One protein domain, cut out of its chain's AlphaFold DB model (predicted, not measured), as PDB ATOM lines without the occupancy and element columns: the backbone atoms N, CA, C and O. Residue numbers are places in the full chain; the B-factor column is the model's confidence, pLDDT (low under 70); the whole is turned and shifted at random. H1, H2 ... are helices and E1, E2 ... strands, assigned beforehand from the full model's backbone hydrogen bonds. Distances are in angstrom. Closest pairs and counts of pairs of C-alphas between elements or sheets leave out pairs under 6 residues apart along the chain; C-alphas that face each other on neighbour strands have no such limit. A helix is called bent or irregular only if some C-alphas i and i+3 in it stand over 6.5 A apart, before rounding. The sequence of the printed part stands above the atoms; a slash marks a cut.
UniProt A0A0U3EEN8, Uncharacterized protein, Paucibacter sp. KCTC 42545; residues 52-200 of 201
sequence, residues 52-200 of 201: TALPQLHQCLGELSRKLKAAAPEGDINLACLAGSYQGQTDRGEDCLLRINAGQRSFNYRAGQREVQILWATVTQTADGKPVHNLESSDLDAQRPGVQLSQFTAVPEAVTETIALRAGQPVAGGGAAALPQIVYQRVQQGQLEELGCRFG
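AT A GLANCE: This is residues 52 to 200 of the 201 residues of an uncharacterized protein of Paucibacter sp. KCTC 42545 (UniProt A0A0U3EEN8). A single antiparallel sheet of nine strands is folded back on itself like a half-shut book, with E4, E3 and E2 in one leaf, E11, E10, E9, E8 and E7 in the other, and E1 as the hinge between them. The helix H1 lies beside the ends of E7 and E8, and a small hairpin of E5 and E6 lies far out from the mean of the C-alphas, where the chain passes from E4 to E7. The printed part has 149 residues with one named helix followed by eleven named strands; the large sheet runs E4 E3 E2 E1 E11 E10 E9 E8 E7, and the class is mixed, helices and strands. The whole is compact, with a radius of gyration of the C-alphas of 15.5 A, and spans 50 by 34 by 27 A.

HOW THE PARTS SIT: Begin at H1, residues 52 to 69, an irregular helix: C-alphas 52 and 55 are 7.1 A apart, and 13 of its 14 O i to N i+4 pairs are within hydrogen-bond range. Go on to E1, residues 84 to 90, E2, residues 95 to 101, E3, residues 106 to 111, and E4, residues 114 to 119, a meander, each strand the antiparallel neighbour of the one before. Look for N 86 and O 98 at 2.8 A between E1 and E2, N 99 and O 108 at 2.8 A between E2 and E3, and N 109 and O 116 at 2.8 A between E3 and E4. E4 runs on into E5, residues 122 to 125, at 45 degrees; E5 forms a hairpin with E6, residues 131 to 133, where N 123 and O 132 are 2.8 A apart. E6 runs on into E7, residues 135 to 137, at 70 degrees, and a second meander follows with E8, residues 146 to 153, E9, residues 159 to 166, E10, residues 181 to 188, and E11, residues 191 to 199. Here find N 136 and O 148 at 2.9 A for E7 and E8, N 151 and O 161 at 2.8 A for E8 and E9, N 162 and O 185 at 2.8 A for E9 and E10, and N 186 and O 193 at 2.8 A for E10 and E11. E11 is the antiparallel neighbour of E1 at 111 degrees, with N 89 and O 198 at 2.9 A. The two leaves of this folded sheet face each other with 103 pairs of C-alphas within 11 A; the closest C-alphas of E4 and E8 are those of Ile 118 and Gln 151, 6.4 A apart. H1 is on the sheet at a height of 7.8 A, over none of its strands, but only just, with 2 of its C-alphas falling on E7 and 2 on E8; its closest C-alpha pair with E7 is Ser 65 and Ser 137, 4.9 A.

IN THESE COORDINATES: Find C-alpha 52 at (122.432, 147.487, 193.976); from there H1 runs 27.4 A to C-alpha 69. E1 begins at C-alpha 84, (133.558, 156.077, 196.444), and is 19.0 A long; E2 is 19.8 A, E3 16.7 A and E4 16.6 A. E5, E6 and E7 are short. E8 measures 23.5 A, E9 22.6 A and E10 22.8 A, and E11 runs 26.3 A to C-alpha 199 at (121.234, 158.588, 201.525).

THE WHOLE: The two C-alphas farthest apart, those of Pro 156 and Gly 173, are 50.2 A apart. The printed part has no cut; its long links are H1 to E1 and E9 to E10, each of 14 residues. The mean pLDDT of the printed part is 88.3, and it is under 70 at residue 52, residues 170 to 177 and residue 200.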
ATOM      1  N   THR A  52     121.885 148.832 194.215       67.25
ATOM      2  CA  THR A  52     122.432 147.487 193.976       67.25
ATOM      3  C   THR A  52     123.799 147.249 194.617       67.25
ATOM      4  O   THR A  52     124.182 146.094 194.754       67.25
ATOM      5  N   ALA A  53     124.517 148.309 195.005       78.25
ATOM      6  CA  ALA A  53     125.817 148.251 195.673       78.25
ATOM      7  C   ALA A  53     125.706 148.209 197.214       78.25
ATOM      8  O   ALA A  53     126.711 148.043 197.906       78.25
ATOM      9  N   LEU A  54     124.496 148.370 197.771       82.88
ATOM     10  CA  LEU A  54     124.265 148.391 199.221       82.88
ATOM     11  C   LEU A  54     124.653 147.089 199.935       82.88
ATOM     12  O   LEU A  54     125.284 147.181 200.989       82.88
ATOM     13  N   PRO A  55     124.344 145.887 199.406       85.38
ATOM     14  CA  PRO A  55     124.776 144.645 200.044       85.38
ATOM     15  C   PRO A  55     126.303 144.522 200.108       85.38
ATOM     16  O   PRO A  55     126.845 144.125 201.138       85.38
ATOM     17  N   GLN A  56     127.007 144.914 199.040       87.25
ATOM     18  CA  GLN A  56     128.472 144.894 198.993       87.25
ATOM     19  C   GLN A  56     129.067 145.902 199.976       87.25
ATOM     20  O   GLN A  56     130.021 145.577 200.682       87.25
ATOM     21  N   LEU A  57     128.478 147.100 200.078       88.31
ATOM     22  CA  LEU A  57     128.872 148.087 201.083       88.31
ATOM     23  C   LEU A  57     128.713 147.526 202.500       88.31
ATOM     24  O   LEU A  57     129.632 147.628 203.309       88.31
ATOM     25  N   HIS A  58     127.564 146.920 202.797       90.69
ATOM     26  CA  HIS A  58     127.289 146.333 204.104       90.69
ATOM     27  C   HIS A  58     128.303 145.234 204.451       90.69
ATOM     28  O   HIS A  58     128.855 145.226 205.552       90.69
ATOM     29  N   GLN A  59     128.590 144.335 203.504       90.94
ATOM     30  CA  GLN A  59     129.600 143.293 203.682       90.94
ATOM     31  C   GLN A  59     130.984 143.892 203.958       90.94
ATOM     32  O   GLN A  59     131.640 143.490 204.921       90.94
ATOM     33  N   CYS A  60     131.403 144.875 203.158       92.75
ATOM     34  CA  CYS A  60     132.689 145.549 203.313       92.75
ATOM     35  C   CYS A  60     132.812 146.232 204.686       92.75
ATOM     36  O   CYS A  60     133.796 146.015 205.392       92.75
ATOM     37  N   LEU A  61     131.794 146.989 205.115       94.38
ATOM     38  CA  LEU A  61     131.763 147.605 206.444       94.38
ATOM     39  C   LEU A  61     131.847 146.551 207.555       94.38
ATOM     40  O   LEU A  61     132.589 146.734 208.517       94.38
ATOM     41  N   GLY A  62     131.137 145.429 207.412       93.62
ATOM     42  CA  GLY A  62     131.174 144.334 208.380       93.62
ATOM     43  C   GLY A  62     132.546 143.664 208.487       93.62
ATOM     44  O   GLY A  62     133.018 143.392 209.590       93.62
ATOM     45  N   GLU A  63     133.204 143.395 207.358       94.00
ATOM     46  CA  GLU A  63     134.561 142.837 207.330       94.00
ATOM     47  C   GLU A  63     135.584 143.793 207.941       94.00
ATOM     48  O   GLU A  63     136.372 143.386 208.799       94.00
ATOM     49  N   LEU A  64     135.539 145.064 207.542       94.19
ATOM     50  CA  LEU A  64     136.452 146.088 208.030       94.19
ATOM     51  C   LEU A  64     136.279 146.316 209.533       94.19
ATOM     52  O   LEU A  64     137.255 146.291 210.277       94.19
ATOM     53  N   SER A  65     135.036 146.445 209.997       94.06
ATOM     54  CA  SER A  65     134.720 146.607 211.414       94.06
ATOM     55  C   SER A  65     135.232 145.439 212.262       94.06
ATOM     56  O   SER A  65     135.863 145.657 213.297       94.06
ATOM     57  N   ARG A  66     135.056 144.187 211.806       94.25
ATOM     58  CA  ARG A  66     135.614 143.015 212.505       94.25
ATOM     59  C   ARG A  66     137.135 143.078 212.605       94.25
ATOM     60  O   ARG A  66     137.668 142.809 213.677       94.25
ATOM     61  N   LYS A  67     137.825 143.449 211.522       93.56
ATOM     62  CA  LYS A  67     139.287 143.603 211.533       93.56
ATOM     63  C   LYS A  67     139.736 144.698 212.504       93.56
ATOM     64  O   LYS A  67     140.669 144.473 213.268       93.56
ATOM     65  N   LEU A  68     139.042 145.836 212.527       92.69
ATOM     66  CA  LEU A  68     139.334 146.941 213.447       92.69
ATOM     67  C   LEU A  68     139.126 146.531 214.913       92.69
ATOM     68  O   LEU A  68     140.005 146.752 215.738       92.69
ATOM     69  N   LYS A  69     138.017 145.853 215.241       91.25
ATOM     70  CA  LYS A  69     137.762 145.339 216.602       91.25
ATOM     71  C   LYS A  69     138.756 144.265 217.037       91.25
ATOM     72  O   LYS A  69     139.067 144.166 218.218       91.25
ATOM     73  N   ALA A  70     139.249 143.463 216.095       90.25
ATOM     74  CA  ALA A  70     140.289 142.472 216.343       90.25
ATOM     75  C   ALA A  70     141.699 143.085 216.447       90.25
ATOM     76  O   ALA A  70     142.655 142.335 216.633       90.25
ATOM     77  N   ALA A  71     141.835 144.412 216.307       84.12
ATOM     78  CA  ALA A  71     143.115 145.112 216.228       84.12
ATOM     79  C   ALA A  71     144.056 144.490 215.178       84.12
ATOM     80  O   ALA A  71     145.242 144.273 215.432       84.12
ATOM     81  N   ALA A  72     143.502 144.155 214.006       79.88
ATOM     82  CA  ALA A  72     144.270 143.582 212.910       79.88
ATOM     83  C   ALA A  72     145.424 144.518 212.496       79.88
ATOM     84  O   ALA A  72     145.275 145.742 212.578       79.88
ATOM     85  N   PRO A  73     146.557 143.966 212.021       76.62
ATOM     86  CA  PRO A  73     147.650 144.764 211.480       76.62
ATOM     87  C   PRO A  73     147.164 145.747 210.411       76.62
ATOM     88  O   PRO A  73     146.323 145.414 209.580       76.62
ATOM     89  N   GLU A  74     147.739 146.950 210.389       75.69
ATOM     90  CA  GLU A  74     147.369 148.021 209.454       75.69
ATOM     91  C   GLU A  74     147.382 147.564 207.985       75.69
ATOM     92  O   GLU A  74     146.491 147.921 207.219       75.69
ATOM     93  N   GLY A  75     148.352 146.723 207.605       76.50
ATOM     94  CA  GLY A  75     148.465 146.170 206.251       76.50
ATOM     95  C   GLY A  75     147.274 145.308 205.816       76.50
ATOM     96  O   GLY A  75     147.041 145.157 204.618       76.50
ATOM     97  N   ASP A  76     146.484 144.799 206.763       81.19
ATOM     98  CA  ASP A  76     145.288 143.997 206.491       81.19
ATOM     99  C   ASP A  76     144.016 144.852 206.365       81.19
ATOM    100  O   ASP A  76     142.955 144.349 205.960       81.19
ATOM    101  N   ILE A  77     144.096 146.139 206.713       86.25
ATOM    102  CA  ILE A  77     142.999 147.106 206.659       86.25
ATOM    103  C   ILE A  77     143.024 147.798 205.291       86.25
ATOM    104  O   ILE A  77     143.872 148.638 204.998       86.25
ATOM    105  N   ASN A  78     142.058 147.456 204.437       85.62
ATOM    106  CA  ASN A  78     141.936 148.006 203.091       85.62
ATOM    107  C   ASN A  78     140.638 148.813 202.952       85.62
ATOM    108  O   ASN A  78     139.546 148.270 203.110       85.62
ATOM    109  N   LEU A  79     140.761 150.096 202.604       88.88
ATOM    110  CA  LEU A  79     139.623 150.992 202.369       88.88
ATOM    111  C   LEU A  79     139.063 150.914 200.939       88.88
ATOM    112  O   LEU A  79     138.060 151.559 200.654       88.88
ATOM    113  N   ALA A  80     139.676 150.150 200.028       89.31
ATOM    114  CA  ALA A  80     139.290 150.116 198.614       89.31
ATOM    115  C   ALA A  80     137.834 149.688 198.386       89.31
ATOM    116  O   ALA A  80     137.194 150.205 197.477       89.31
ATOM    117  N   CYS A  81     137.282 148.803 199.222       89.56
ATOM    118  CA  CYS A  81     135.876 148.406 199.103       89.56
ATOM    119  C   CYS A  81     134.889 149.486 199.590       89.56
ATOM    120  O   CYS A  81     133.706 149.411 199.268       89.56
ATOM    121  N   LEU A  82     135.374 150.501 200.319       89.75
ATOM    122  CA  LEU A  82     134.630 151.712 200.681       89.75
ATOM    123  C   LEU A  82     134.962 152.902 199.772       89.75
ATOM    124  O   LEU A  82     134.422 153.983 199.969       89.75
ATOM    125  N   ALA A  83     135.885 152.762 198.819       90.00
ATOM    126  CA  ALA A  83     136.259 153.878 197.965       90.00
ATOM    127  C   ALA A  83     135.064 154.299 197.107       90.00
ATOM    128  O   ALA A  83     134.464 153.489 196.398       90.00
ATOM    129  N   GLY A  84     134.726 155.583 197.152       86.94
ATOM    130  CA  GLY A  84     133.558 156.077 196.444       86.94
ATOM    131  C   GLY A  84     133.065 157.419 196.948       86.94
ATOM    132  O   GLY A  84     133.655 158.043 197.833       86.94
ATOM    133  N   SER A  85     131.971 157.857 196.331       87.75
ATOM    134  CA  SER A  85     131.234 159.056 196.707       87.75
ATOM    135  C   SER A  85     129.844 158.676 197.189       87.75
ATOM    136  O   SER A  85     129.151 157.855 196.591       87.75
ATOM    137  N   TYR A  86     129.453 159.294 198.288       88.00
ATOM    138  CA  TYR A  86     128.312 158.921 199.088       88.00
ATOM    139  C   TYR A  86     127.479 160.176 199.336       88.00
ATOM    140  O   TYR A  86     127.918 161.059 200.066       88.00
ATOM    141  N   GLN A  87     126.324 160.282 198.685       87.69
ATOM    142  CA  GLN A  87     125.494 161.488 198.706       87.69
ATOM    143  C   GLN A  87     124.166 161.243 199.409       87.69
ATOM    144  O   GLN A  87     123.586 160.157 199.308       87.69
ATOM    145  N   GLY A  88     123.675 162.276 200.078       87.31
ATOM    146  CA  GLY A  88     122.394 162.270 200.757       87.31
ATOM    147  C   GLY A  88     121.934 163.677 201.108       87.31
ATOM    148  O   GLY A  88     122.500 164.658 200.627       87.31
ATOM    149  N   GLN A  89     120.955 163.754 202.002       88.69
ATOM    150  CA  GLN A  89     120.519 165.005 202.615       88.69
ATOM    151  C   GLN A  89     120.624 164.923 204.136       88.69
ATOM    152  O   GLN A  89     120.449 163.859 204.744       88.69
ATOM    153  N   THR A  90     120.926 166.057 204.758       88.88
ATOM    154  CA  THR A  90     120.860 166.204 206.210       88.88
ATOM    155  C   THR A  90     119.413 166.297 206.683       88.88
ATOM    156  O   THR A  90     118.511 166.609 205.906       88.88
ATOM    157  N   ASP A  91     119.175 166.127 207.986       83.25
ATOM    158  CA  ASP A  91     117.837 166.329 208.571       83.25
ATOM    159  C   ASP A  91     117.333 167.793 208.432       83.25
ATOM    160  O   ASP A  91     116.169 168.079 208.705       83.25
ATOM    161  N   ARG A  92     118.197 168.726 207.996       84.25
ATOM    162  CA  ARG A  92     117.868 170.131 207.692       84.25
ATOM    163  C   ARG A  92     117.588 170.385 206.203       84.25
ATOM    164  O   ARG A  92     117.330 171.527 205.837       84.25
ATOM    165  N   GLY A  93     117.645 169.352 205.357       85.31
ATOM    166  CA  GLY A  93     117.435 169.455 203.907       85.31
ATOM    167  C   GLY A  93     118.642 169.982 203.125       85.31
ATOM    168  O   GLY A  93     118.497 170.387 201.977       85.31
ATOM    169  N   GLU A  94     119.827 170.018 203.737       88.31
ATOM    170  CA  GLU A  94     121.067 170.388 203.046       88.31
ATOM    171  C   GLU A  94     121.692 169.156 202.389       88.31
ATOM    172  O   GLU A  94     121.812 168.115 203.041       88.31
ATOM    173  N   ASP A  95     122.161 169.288 201.147       89.62
ATOM    174  CA  ASP A  95     122.934 168.237 200.487       89.62
ATOM    175  C   ASP A  95     124.209 167.924 201.275       89.62
ATOM    176  O   ASP A  95     124.934 168.817 201.736       89.62
ATOM    177  N   CYS A  96     124.509 166.635 201.392       90.31
ATOM    178  CA  CYS A  96     125.701 166.141 202.055       90.31
ATOM    179  C   CYS A  96     126.432 165.107 201.197       90.31
ATOM    180  O   CYS A  96     125.826 164.289 200.504       90.31
ATOM    181  N   LEU A  97     127.761 165.150 201.255       91.12
ATOM    182  CA  LEU A  97     128.660 164.286 200.502       91.12
ATOM    183  C   LEU A  97     129.748 163.746 201.430       91.12
ATOM    184  O   LEU A  97     130.424 164.512 202.111       91.12
ATOM    185  N   LEU A  98     129.972 162.437 201.391       93.06
ATOM    186  CA  LEU A  98     131.191 161.800 201.871       93.06
ATOM    187  C   LEU A  98     131.950 161.212 200.680       93.06
ATOM    188  O   LEU A  98     131.408 160.426 199.910       93.06
ATOM    189  N   ARG A  99     133.227 161.552 200.537       91.69
ATOM    190  CA  ARG A  99     134.140 160.899 199.600       91.69
ATOM    191  C   ARG A  99     135.225 160.162 200.362       91.69
ATOM    192  O   ARG A  99     136.015 160.779 201.080       91.69
ATOM    193  N   ILE A 100     135.294 158.857 200.144       92.94
ATOM    194  CA  ILE A 100     136.340 158.000 200.695       92.94
ATOM    195  C   ILE A 100     137.359 157.743 199.593       92.94
ATOM    196  O   ILE A 100     137.043 157.153 198.558       92.94
ATOM    197  N   ASN A 101     138.592 158.193 199.820       91.06
ATOM    198  CA  ASN A 101     139.713 157.933 198.927       91.06
ATOM    199  C   ASN A 101     140.630 156.894 199.574       91.06
ATOM    200  O   ASN A 101     141.318 157.197 200.547       91.06
ATOM    201  N   ALA A 102     140.646 155.675 199.033       89.62
ATOM    202  CA  ALA A 102     141.495 154.608 199.552       89.62
ATOM    203  C   ALA A 102     142.992 154.864 199.311       89.62
ATOM    204  O   ALA A 102     143.799 154.548 200.179       89.62
ATOM    205  N   GLY A 103     143.364 155.478 198.180       88.12
ATOM    206  CA  GLY A 103     144.762 155.779 197.853       88.12
ATOM    207  C   GLY A 103     145.356 156.879 198.735       88.12
ATOM    208  O   GLY A 103     146.488 156.763 199.186       88.12
ATOM    209  N   GLN A 104     144.570 157.917 199.034       89.12
ATOM    210  CA  GLN A 104     144.947 158.980 199.980       89.12
ATOM    211  C   GLN A 104     144.637 158.628 201.439       89.12
ATOM    212  O   GLN A 104     144.989 159.385 202.338       89.12
ATOM    213  N   ARG A 105     143.954 157.500 201.670       93.00
ATOM    214  CA  ARG A 105     143.476 157.050 202.980       93.00
ATOM    215  C   ARG A 105     142.719 158.158 203.722       93.00
ATOM    216  O   ARG A 105     143.031 158.468 204.860       93.00
ATOM    217  N   SER A 106     141.735 158.780 203.075       94.25
ATOM    218  CA  SER A 106     141.058 159.978 203.601       94.25
ATOM    219  C   SER A 106     139.539 159.887 203.521       94.25
ATOM    220  O   SER A 106     139.015 159.396 202.513       94.25
ATOM    221  N   PHE A 107     138.843 160.453 204.505       96.75
ATOM    222  CA  PHE A 107     137.408 160.738 204.447       96.75
ATOM    223  C   PHE A 107     137.218 162.241 204.255       96.75
ATOM    224  O   PHE A 107     137.725 163.036 205.039       96.75
ATOM    225  N   ASN A 108     136.486 162.625 203.211       95.12
ATOM    226  CA  ASN A 108     136.179 164.018 202.900       95.12
ATOM    227  C   ASN A 108     134.673 164.210 203.026       95.12
ATOM    228  O   ASN A 108     133.924 163.688 202.201       95.12
ATOM    229  N   TYR A 109     134.238 164.908 204.062       94.69
ATOM    230  CA  TYR A 109     132.839 165.189 204.328       94.69
ATOM    231  C   TYR A 109     132.501 166.632 203.982       94.69
ATOM    232  O   TYR A 109     133.279 167.548 204.256       94.69
ATOM    233  N   ARG A 110     131.308 166.839 203.435       92.69
ATOM    234  CA  ARG A 110     130.741 168.163 203.236       92.69
ATOM    235  C   ARG A 110     129.238 168.158 203.472       92.69
ATOM    236  O   ARG A 110     128.559 167.246 203.008       92.69
ATOM    237  N   ALA A 111     128.732 169.191 204.135       90.75
ATOM    238  CA  ALA A 111     127.306 169.486 204.253       90.75
ATOM    239  C   ALA A 111     127.100 170.990 204.462       90.75
ATOM    240  O   ALA A 111     127.713 171.580 205.356       90.75
ATOM    241  N   GLY A 112     126.276 171.623 203.624       86.00
ATOM    242  CA  GLY A 112     126.105 173.079 203.650       86.00
ATOM    243  C   GLY A 112     127.447 173.816 203.522       86.00
ATOM    244  O   GLY A 112     128.172 173.641 202.544       86.00
ATOM    245  N   GLN A 113     127.797 174.628 204.525       84.75
ATOM    246  CA  GLN A 113     129.080 175.353 204.596       84.75
ATOM    247  C   GLN A 113     130.213 174.564 205.280       84.75
ATOM    248  O   GLN A 113     131.327 175.070 205.410       84.75
ATOM    249  N   ARG A 114     129.950 173.347 205.768       88.31
ATOM    250  CA  ARG A 114     130.947 172.509 206.443       88.31
ATOM    251  C   ARG A 114     131.702 171.685 205.412       88.31
ATOM    252  O   ARG A 114     131.069 170.956 204.661       88.31
ATOM    253  N   GLU A 115     133.029 171.742 205.434       91.50
ATOM    254  CA  GLU A 115     133.917 170.886 204.641       91.50
ATOM    255  C   GLU A 115     135.056 170.406 205.546       91.50
ATOM    256  O   GLU A 115     135.725 171.221 206.181       91.50
ATOM    257  N   VAL A 116     135.232 169.088 205.657       93.31
ATOM    258  CA  VAL A 116     136.196 168.461 206.571       93.31
ATOM    259  C   VAL A 116     136.874 167.302 205.863       93.31
ATOM    260  O   VAL A 116     136.211 166.421 205.315       93.31
ATOM    261  N   GLN A 117     138.201 167.277 205.910       95.50
ATOM    262  CA  GLN A 117     139.007 166.149 205.467       95.50
ATOM    263  C   GLN A 117     139.721 165.555 206.675       95.50
ATOM    264  O   GLN A 117     140.480 166.254 207.338       95.50
ATOM    265  N   ILE A 118     139.509 164.261 206.919       97.12
ATOM    266  CA  ILE A 118     140.241 163.500 207.931       97.12
ATOM    267  C   ILE A 118     141.085 162.446 207.221       97.12
ATOM    268  O   ILE A 118     140.566 161.622 206.461       97.12
ATOM    269  N   LEU A 119     142.391 162.471 207.471       95.88
ATOM    270  CA  LEU A 119     143.320 161.443 207.012       95.88
ATOM    271  C   LEU A 119     143.349 160.291 208.013       95.88
ATOM    272  O   LEU A 119     143.411 160.511 209.221       95.88
ATOM    273  N   TRP A 120     143.363 159.063 207.512       94.56
ATOM    274  CA  TRP A 120     143.722 157.901 208.302       94.56
ATOM    275  C   TRP A 120     145.224 157.941 208.566       94.56
ATOM    276  O   TRP A 120     146.041 157.839 207.649       94.56
ATOM    277  N   ALA A 121     145.575 158.096 209.833       92.00
ATOM    278  CA  ALA A 121     146.941 158.229 210.291       92.00
ATOM    279  C   ALA A 121     147.162 157.429 211.575       92.00
ATOM    280  O   ALA A 121     146.230 157.106 212.316       92.00
ATOM    281  N   THR A 122     148.426 157.130 211.850       91.50
ATOM    282  CA  THR A 122     148.874 156.728 213.184       91.50
ATOM    283  C   THR A 122     148.851 157.955 214.088       91.50
ATOM    284  O   THR A 122     149.544 158.932 213.812       91.50
ATOM    285  N   VAL A 123     148.056 157.914 215.155       91.31
ATOM    286  CA  VAL A 123     147.913 159.017 216.118       91.31
ATOM    287  C   VAL A 123     148.804 158.854 217.339       91.31
ATOM    288  O   VAL A 123     149.200 159.843 217.947       91.31
ATOM    289  N   THR A 124     149.129 157.617 217.710       91.75
ATOM    290  CA  THR A 124     150.060 157.327 218.802       91.75
ATOM    291  C   THR A 124     150.635 155.918 218.653       91.75
ATOM    292  O   THR A 124     150.364 155.228 217.669       91.75
ATOM    293  N   GLN A 125     151.444 155.489 219.616       91.25
ATOM    294  CA  GLN A 125     151.918 154.119 219.742       91.25
ATOM    295  C   GLN A 125     151.601 153.586 221.139       91.25
ATOM    296  O   GLN A 125     151.597 154.327 222.122       91.25
ATOM    297  N   THR A 126     151.326 152.292 221.229       86.62
ATOM    298  CA  THR A 126     151.220 151.581 222.503       86.62
ATOM    299  C   THR A 126     152.598 151.445 223.166       86.62
ATOM    300  O   THR A 126     153.634 151.672 222.542       86.62
ATOM    301  N   ALA A 127     152.633 151.025 224.436       89.62
ATOM    302  CA  ALA A 127     153.891 150.813 225.164       89.62
ATOM    303  C   ALA A 127     154.802 149.743 224.523       89.62
ATOM    304  O   ALA A 127     156.019 149.813 224.659       89.62
ATOM    305  N   ASP A 128     154.223 148.774 223.806       89.25
ATOM    306  CA  ASP A 128     154.932 147.758 223.019       89.25
ATOM    307  C   ASP A 128     155.254 148.212 221.579       89.25
ATOM    308  O   ASP A 128     155.676 147.401 220.758       89.25
ATOM    309  N   GLY A 129     155.080 149.501 221.264       85.44
ATOM    310  CA  GLY A 129     155.471 150.109 219.989       85.44
ATOM    311  C   GLY A 129     154.512 149.848 218.826       85.44
ATOM    312  O   GLY A 129     154.866 150.107 217.676       85.44
ATOM    313  N   LYS A 130     153.299 149.339 219.081       85.44
ATOM    314  CA  LYS A 130     152.300 149.132 218.025       85.44
ATOM    315  C   LYS A 130     151.618 150.453 217.679       85.44
ATOM    316  O   LYS A 130     151.251 151.195 218.591       85.44
ATOM    317  N   PRO A 131     151.408 150.753 216.390       87.00
ATOM    318  CA  PRO A 131     150.705 151.959 215.996       87.00
ATOM    319  C   PRO A 131     149.241 151.899 216.445       87.00
ATOM    320  O   PRO A 131     148.567 150.878 216.318       87.00
ATOM    321  N   VAL A 132     148.752 153.021 216.959       88.00
ATOM    322  CA  VAL A 132     147.332 153.277 217.200       88.00
ATOM    323  C   VAL A 132     146.883 154.266 216.143       88.00
ATOM    324  O   VAL A 132     147.504 155.314 215.963       88.00
ATOM    325  N   HIS A 133     145.806 153.938 215.446       92.69
ATOM    326  CA  HIS A 133     145.277 154.753 214.364       92.69
ATOM    327  C   HIS A 133     143.988 155.451 214.771       92.69
ATOM    328  O   HIS A 133     143.339 155.064 215.735       92.69
ATOM    329  N   ASN A 134     143.595 156.448 213.990       95.38
ATOM    330  CA  ASN A 134     142.312 157.128 214.141       95.38
ATOM    331  C   ASN A 134     141.153 156.525 213.331       95.38
ATOM    332  O   ASN A 134     140.089 157.142 213.266       95.38
ATOM    333  N   LEU A 135     141.362 155.372 212.688       96.38
ATOM    334  CA  LEU A 135     140.309 154.598 212.033       96.38
ATOM    335  C   LEU A 135     139.792 153.542 213.001       96.38
ATOM    336  O   LEU A 135     140.551 152.689 213.455       96.38
ATOM    337  N   GLU A 136     138.495 153.579 213.272       95.69
ATOM    338  CA  GLU A 136     137.860 152.740 214.282       95.69
ATOM    339  C   GLU A 136     136.546 152.150 213.771       95.69
ATOM    340  O   GLU A 136     135.935 152.643 212.819       95.69
ATOM    341  N   SER A 137     136.094 151.074 214.419       96.00
ATOM    342  CA  SER A 137     134.730 150.583 214.232       96.00
ATOM    343  C   SER A 137     133.739 151.591 214.814       96.00
ATOM    344  O   SER A 137     133.931 152.093 215.917       96.00
ATOM    345  N   SER A 138     132.655 151.845 214.086       96.31
ATOM    346  CA  SER A 138     131.548 152.701 214.522       96.31
ATOM    347  C   SER A 138     130.214 151.953 214.489       96.31
ATOM    348  O   SER A 138     129.177 152.541 214.160       96.31
ATOM    349  N   ASP A 139     130.256 150.639 214.710       94.88
ATOM    350  CA  ASP A 139     129.068 149.792 214.706       94.88
ATOM    351  C   ASP A 139     128.046 150.296 215.723       94.88
ATOM    352  O   ASP A 139     128.388 150.582 216.871       94.88
ATOM    353  N   LEU A 140     126.779 150.336 215.320       90.50
ATOM    354  CA  LEU A 140     125.681 150.564 216.264       90.50
ATOM    355  C   LEU A 140     125.212 149.250 216.892       90.50
ATOM    356  O   LEU A 140     124.893 149.196 218.074       90.50
ATOM    357  N   ASP A 141     125.176 148.190 216.087       89.94
ATOM    358  CA  ASP A 141     124.859 146.825 216.489       89.94
ATOM    359  C   ASP A 141     125.380 145.838 215.428       89.94
ATOM    360  O   ASP A 141     126.008 146.229 214.442       89.94
ATOM    361  N   ALA A 142     125.110 144.544 215.618       85.12
ATOM    362  CA  ALA A 142     125.548 143.484 214.709       85.12
ATOM    363  C   ALA A 142     124.979 143.587 213.277       85.12
ATOM    364  O   ALA A 142     125.536 142.983 212.366       85.12
ATOM    365  N   GLN A 143     123.879 144.316 213.079       87.38
ATOM    366  CA  GLN A 143     123.202 144.517 211.794       87.38
ATOM    367  C   GLN A 143     123.517 145.884 211.176       87.38
ATOM    368  O   GLN A 143     123.069 146.178 210.072       87.38
ATOM    369  N   ARG A 144     124.257 146.744 211.875       90.44
ATOM    370  CA  ARG A 144     124.628 148.084 211.411       90.44
ATOM    371  C   ARG A 144     126.124 148.293 211.599       90.44
ATOM    372  O   ARG A 144     126.526 149.082 212.464       90.44
ATOM    373  N   PRO A 145     126.948 147.574 210.813       94.62
ATOM    374  CA  PRO A 145     128.378 147.783 210.839       94.62
ATOM    375  C   PRO A 145     128.728 149.180 210.328       94.62
ATOM    376  O   PRO A 145     128.054 149.732 209.452       94.62
ATOM    377  N   GLY A 146     129.805 149.745 210.851       95.50
ATOM    378  CA  GLY A 146     130.287 151.048 210.435       95.50
ATOM    379  C   GLY A 146     131.756 151.253 210.742       95.50
ATOM    380  O   GLY A 146     132.360 150.526 211.534       95.50
ATOM    381  N   VAL A 147     132.316 152.277 210.118       96.94
ATOM    382  CA  VAL A 147     133.662 152.758 210.419       96.94
ATOM    383  C   VAL A 147     133.670 154.266 210.563       96.94
ATOM    384  O   VAL A 147     132.882 154.962 209.917       96.94
ATOM    385  N   GLN A 148     134.592 154.762 211.378       97.31
ATOM    386  CA  GLN A 148     134.788 156.186 211.592       97.31
ATOM    387  C   GLN A 148     136.257 156.577 211.522       97.31
ATOM    388  O   GLN A 148     137.127 155.814 211.936       97.31
ATOM    389  N   LEU A 149     136.501 157.790 211.033       97.62
ATOM    390  CA  LEU A 149     137.766 158.494 211.187       97.62
ATOM    391  C   LEU A 149     137.581 159.672 212.132       97.62
ATOM    392  O   LEU A 149     136.627 160.432 211.975       97.62
ATOM    393  N   SER A 150     138.521 159.838 213.058       97.38
ATOM    394  CA  SER A 150     138.525 160.945 214.017       97.38
ATOM    395  C   SER A 150     139.798 161.784 213.905       97.38
ATOM    396  O   SER A 150     140.879 161.268 213.637       97.38
ATOM    397  N   GLN A 151     139.712 163.085 214.142       95.88
ATOM    398  CA  GLN A 151     140.880 163.945 214.298       95.88
ATOM    399  C   GLN A 151     140.723 164.842 215.509       95.88
ATOM    400  O   GLN A 151     139.626 165.299 215.814       95.88
ATOM    401  N   PHE A 152     141.842 165.110 216.170       94.50
ATOM    402  CA  PHE A 152     141.925 166.082 217.245       94.50
ATOM    403  C   PHE A 152     142.847 167.219 216.820       94.50
ATOM    404  O   PHE A 152     143.990 166.988 216.427       94.50
ATOM    405  N   THR A 153     142.351 168.444 216.934       92.62
ATOM    406  CA  THR A 153     143.115 169.670 216.717       92.62
ATOM    407  C   THR A 153     143.144 170.441 218.025       92.62
ATOM    408  O   THR A 153     142.095 170.701 218.600       92.62
ATOM    409  N   ALA A 154     144.332 170.799 218.516       89.69
ATOM    410  CA  ALA A 154     144.475 171.510 219.791       89.69
ATOM    411  C   ALA A 154     144.454 173.044 219.653       89.69
ATOM    412  O   ALA A 154     144.187 173.739 220.629       89.69
ATOM    413  N   VAL A 155     144.792 173.572 218.470       82.44
ATOM    414  CA  VAL A 155     145.065 175.000 218.233       82.44
ATOM    415  C   VAL A 155     144.294 175.474 216.992       82.44
ATOM    416  O   VAL A 155     144.330 174.777 215.980       82.44
ATOM    417  N   PRO A 156     143.631 176.649 217.022       83.25
ATOM    418  CA  PRO A 156     143.594 177.624 218.123       83.25
ATOM    419  C   PRO A 156     142.740 177.188 219.319       83.25
ATOM    420  O   PRO A 156     142.912 177.722 220.410       83.25
ATOM    421  N   GLU A 157     141.869 176.198 219.137       88.31
ATOM    422  CA  GLU A 157     141.032 175.633 220.191       88.31
ATOM    423  C   GLU A 157     140.957 174.113 220.056       88.31
ATOM    424  O   GLU A 157     141.065 173.580 218.952       88.31
ATOM    425  N   ALA A 158     140.738 173.430 221.182       93.44
ATOM    426  CA  ALA A 158     140.558 171.987 221.218       93.44
ATOM    427  C   ALA A 158     139.250 171.590 220.516       93.44
ATOM    428  O   ALA A 158     138.151 171.882 221.001       93.44
ATOM    429  N   VAL A 159     139.387 170.905 219.383       96.00
ATOM    430  CA  VAL A 159     138.289 170.388 218.573       96.00
ATOM    431  C   VAL A 159     138.561 168.927 218.242       96.00
ATOM    432  O   VAL A 159     139.631 168.592 217.737       96.00
ATOM    433  N   THR A 160     137.570 168.072 218.474       96.75
ATOM    434  CA  THR A 160     137.535 166.718 217.917       96.75
ATOM    435  C   THR A 160     136.507 166.674 216.803       96.75
ATOM    436  O   THR A 160     135.367 167.080 217.011       96.75
ATOM    437  N   GLU A 161     136.887 166.171 215.638       97.12
ATOM    438  CA  GLU A 161     135.972 165.930 214.525       97.12
ATOM    439  C   GLU A 161     135.965 164.449 214.181       97.12
ATOM    440  O   GLU A 161     137.021 163.822 214.132       97.12
ATOM    441  N   THR A 162     134.787 163.904 213.909       98.00
ATOM    442  CA  THR A 162     134.604 162.499 213.547       98.00
ATOM    443  C   THR A 162     133.688 162.404 212.337       98.00
ATOM    444  O   THR A 162     132.648 163.056 212.282       98.00
ATOM    445  N   ILE A 163     134.065 161.572 211.367       97.94
ATOM    446  CA  ILE A 163     133.246 161.225 210.204       97.94
ATOM    447  C   ILE A 163     133.024 159.717 210.227       97.94
ATOM    448  O   ILE A 163     133.983 158.953 210.128       97.94
ATOM    449  N   ALA A 164     131.768 159.289 210.311       96.56
ATOM    450  CA  ALA A 164     131.377 157.888 210.290       96.56
ATOM    451  C   ALA A 164     130.553 157.551 209.045       96.56
ATOM    452  O   ALA A 164     129.674 158.317 208.646       96.56
ATOM    453  N   LEU A 165     130.798 156.370 208.476       95.31
ATOM    454  CA  LEU A 165     129.936 155.723 207.491       95.31
ATOM    455  C   LEU A 165     129.381 154.441 208.107       95.31
ATOM    456  O   LEU A 165     130.136 153.547 208.496       95.31
ATOM    457  N   ARG A 166     128.055 154.345 208.184       93.62
ATOM    458  CA  ARG A 166     127.342 153.216 208.785       93.62
ATOM    459  C   ARG A 166     126.400 152.592 207.773       93.62
ATOM    460  O   ARG A 166     125.763 153.296 206.989       93.62
ATOM    461  N   ALA A 167     126.294 151.272 207.803       90.94
ATOM    462  CA  ALA A 167     125.268 150.571 207.055       90.94
ATOM    463  C   ALA A 167     123.878 150.921 207.606       90.94
ATOM    464  O   ALA A 167     123.704 151.138 208.808       90.94
ATOM    465  N   GLY A 168     122.884 150.959 206.720       85.56
ATOM    466  CA  GLY A 168     121.497 151.155 207.119       85.56
ATOM    467  C   GLY A 168     120.942 149.960 207.884       85.56
ATOM    468  O   GLY A 168     121.455 148.844 207.781       85.56
ATOM    469  N   GLN A 169     119.845 150.180 208.604       75.56
ATOM    470  CA  GLN A 169     119.099 149.092 209.229       75.56
ATOM    471  C   GLN A 169     118.261 148.349 208.176       75.56
ATOM    472  O   GLN A 169     117.456 148.989 207.494       75.56
ATOM    473  N   PRO A 170     118.372 147.015 208.060       65.12
ATOM    474  CA  PRO A 170     117.415 146.222 207.297       65.12
ATOM    475  C   PRO A 170     116.006 146.414 207.867       65.12
ATOM    476  O   PRO A 170     115.769 146.156 209.048       65.12
ATOM    477  N   VAL A 171     115.061 146.874 207.046       60.41
ATOM    478  CA  VAL A 171     113.659 146.977 207.465       60.41
ATOM    479  C   VAL A 171     113.047 145.578 207.428       60.41
ATOM    480  O   VAL A 171     112.975 144.945 206.370       60.41
ATOM    481  N   ALA A 172     112.615 145.079 208.587       51.50
ATOM    482  CA  ALA A 172     111.895 143.814 208.679       51.50
ATOM    483  C   ALA A 172     110.617 143.898 207.822       51.50
ATOM    484  O   ALA A 172     109.776 144.762 208.053       51.50
ATOM    485  N   GLY A 173     110.491 143.033 206.810       57.84
ATOM    486  CA  GLY A 173     109.339 143.019 205.894       57.84
ATOM    487  C   GLY A 173     109.623 143.418 204.438       57.84
ATOM    488  O   GLY A 173     108.697 143.421 203.636       57.84
ATOM    489  N   GLY A 174     110.877 143.700 204.060       48.47
ATOM    490  CA  GLY A 174     111.339 143.570 202.665       48.47
ATOM    491  C   GLY A 174     110.987 144.690 201.672       48.47
ATOM    492  O   GLY A 174     111.145 144.480 200.474       48.47
ATOM    493  N   GLY A 175     110.534 145.865 202.125       51.69
ATOM    494  CA  GLY A 175     110.107 146.948 201.219       51.69
ATOM    495  C   GLY A 175     111.104 148.094 201.000       51.69
ATOM    496  O   GLY A 175     111.203 148.609 199.891       51.69
ATOM    497  N   ALA A 176     111.844 148.513 202.031       57.50
ATOM    498  CA  ALA A 176     112.728 149.680 201.956       57.50
ATOM    499  C   ALA A 176     114.201 149.267 202.029       57.50
ATOM    500  O   ALA A 176     114.597 148.481 202.893       57.50
ATOM    501  N   ALA A 177     115.013 149.809 201.119       63.03
ATOM    502  CA  ALA A 177     116.455 149.622 201.149       63.03
ATOM    503  C   ALA A 177     117.022 150.173 202.467       63.03
ATOM    504  O   ALA A 177     116.682 151.277 202.889       63.03
ATOM    505  N   ALA A 178     117.897 149.401 203.109       75.75
ATOM    506  CA  ALA A 178     118.654 149.820 204.280       75.75
ATOM    507  C   ALA A 178     119.710 150.850 203.860       75.75
ATOM    508  O   ALA A 178     120.873 150.511 203.626       75.75
ATOM    509  N   LEU A 179     119.283 152.099 203.687       84.12
ATOM    510  CA  LEU A 179     120.150 153.159 203.193       84.12
ATOM    511  C   LEU A 179     121.231 153.470 204.235       84.12
ATOM    512  O   LEU A 179     120.917 153.564 205.424       84.12
ATOM    513  N   PRO A 180     122.500 153.592 203.816       87.94
ATOM    514  CA  PRO A 180     123.588 153.906 204.717       87.94
ATOM    515  C   PRO A 180     123.368 155.284 205.339       87.94
ATOM    516  O   PRO A 180     122.499 156.053 204.927       87.94
ATOM    517  N   GLN A 181     124.161 155.588 206.354       91.06
ATOM    518  CA  GLN A 181     124.146 156.874 207.027       91.06
ATOM    519  C   GLN A 181     125.572 157.399 207.115       91.06
ATOM    520  O   GLN A 181     126.489 156.665 207.492       91.06
ATOM    521  N   ILE A 182     125.745 158.676 206.788       93.25
ATOM    522  CA  ILE A 182     126.947 159.423 207.144       93.25
ATOM    523  C   ILE A 182     126.631 160.201 208.418       93.25
ATOM    524  O   ILE A 182     125.573 160.823 208.521       93.25
ATOM    525  N   VAL A 183     127.533 160.170 209.388       94.44
ATOM    526  CA  VAL A 183     127.423 160.980 210.604       94.44
ATOM    527  C   VAL A 183     128.693 161.794 210.740       94.44
ATOM    528  O   VAL A 183     129.785 161.229 210.770       94.44
ATOM    529  N   TYR A 184     128.548 163.109 210.817       95.94
ATOM    530  CA  TYR A 184     129.624 164.005 211.205       95.94
ATOM    531  C   TYR A 184     129.377 164.501 212.625       95.94
ATOM    532  O   TYR A 184     128.271 164.931 212.952       95.94
ATOM    533  N   GLN A 185     130.406 164.441 213.460       96.69
ATOM    534  CA  GLN A 185     130.383 164.953 214.822       96.69
ATOM    535  C   GLN A 185     131.539 165.922 215.016       96.69
ATOM    536  O   GLN A 185     132.657 165.666 214.570       96.69
ATOM    537  N   ARG A 186     131.275 167.015 215.724       96.19
ATOM    538  CA  ARG A 186     132.283 167.965 216.177       96.19
ATOM    539  C   ARG A 186     132.089 168.235 217.654       96.19
ATOM    540  O   ARG A 186     131.012 168.642 218.076       96.19
ATOM    541  N   VAL A 187     133.147 168.044 218.428       96.75
ATOM    542  CA  VAL A 187     133.195 168.402 219.843       96.75
ATOM    543  C   VAL A 187     134.155 169.566 220.006       96.75
ATOM    544  O   VAL A 187     135.346 169.420 219.746       96.75
ATOM    545  N   GLN A 188     133.647 170.716 220.439       94.94
ATOM    546  CA  GLN A 188     134.439 171.915 220.712       94.94
ATOM    547  C   GLN A 188     134.006 172.486 222.059       94.94
ATOM    548  O   GLN A 188     132.817 172.686 222.289       94.94
ATOM    549  N   GLN A 189     134.958 172.714 222.968       89.75
ATOM    550  CA  GLN A 189     134.681 173.264 224.308       89.75
ATOM    551  C   GLN A 189     133.570 172.508 225.080       89.75
ATOM    552  O   GLN A 189     132.783 173.097 225.815       89.75
ATOM    553  N   GLY A 190     133.478 171.186 224.891       88.00
ATOM    554  CA  GLY A 190     132.457 170.340 225.522       88.00
ATOM    555  C   GLY A 190     131.068 170.392 224.871       88.00
ATOM    556  O   GLY A 190     130.172 169.680 225.317       88.00
ATOM    557  N   GLN A 191     130.878 171.181 223.810       94.75
ATOM    558  CA  GLN A 191     129.653 171.179 223.012       94.75
ATOM    559  C   GLN A 191     129.767 170.178 221.864       94.75
ATOM    560  O   GLN A 191     130.743 170.208 221.115       94.75
ATOM    561  N   LEU A 192     128.764 169.307 221.732       95.19
ATOM    562  CA  LEU A 192     128.628 168.368 220.621       95.19
ATOM    563  C   LEU A 192     127.709 168.964 219.550       95.19
ATOM    564  O   LEU A 192     126.535 169.230 219.800       95.19
ATOM    565  N   GLU A 193     128.242 169.111 218.347       94.00
ATOM    566  CA  GLU A 193     127.489 169.321 217.117       94.00
ATOM    567  C   GLU A 193     127.456 167.995 216.348       94.00
ATOM    568  O   GLU A 193     128.505 167.429 216.048       94.00
ATOM    569  N   GLU A 194     126.265 167.501 216.017       93.69
ATOM    570  CA  GLU A 194     126.084 166.297 215.201       93.69
ATOM    571  C   GLU A 194     125.253 166.623 213.957       93.69
ATOM    572  O   GLU A 194     124.222 167.294 214.035       93.69
ATOM    573  N   LEU A 195     125.709 166.131 212.806       92.00
ATOM    574  CA  LEU A 195     125.027 166.230 211.523       92.00
ATOM    575  C   LEU A 195     124.889 164.828 210.924       92.00
ATOM    576  O   LEU A 195     125.859 164.221 210.461       92.00
ATOM    577  N   GLY A 196     123.661 164.315 210.938       90.25
ATOM    578  CA  GLY A 196     123.285 163.092 210.245       90.25
ATOM    579  C   GLY A 196     122.958 163.374 208.783       90.25
ATOM    580  O   GLY A 196     122.290 164.354 208.469       90.25
ATOM    581  N   CYS A 197     123.423 162.505 207.895       89.31
ATOM    582  CA  CYS A 197     123.206 162.570 206.458       89.31
ATOM    583  C   CYS A 197     122.657 161.221 205.978       89.31
ATOM    584  O   CYS A 197     123.300 160.176 206.135       89.31
ATOM    585  N   ARG A 198     121.436 161.246 205.437       83.62
ATOM    586  CA  ARG A 198     120.705 160.063 204.974       83.62
ATOM    587  C   ARG A 198     120.775 159.985 203.462       83.62
ATOM    588  O   ARG A 198     120.497 160.955 202.763       83.62
ATOM    589  N   PHE A 199     121.130 158.817 202.957       79.94
ATOM    590  CA  PHE A 199     121.234 158.588 201.525       79.94
ATOM    591  C   PHE A 199     119.857 158.433 200.907       79.94
ATOM    592  O   PHE A 199     118.972 157.875 201.547       79.94
ATOM    593  N   GLY A 200     119.709 158.861 199.653       62.69
ATOM    594  CA  GLY A 200     118.491 158.639 198.868       62.69
ATOM    595  C   GLY A 200     117.230 159.317 199.417       62.69
ATOM    596  O   GLY A 200     116.138 158.860 199.085       62.69
TER     597      GLY A 200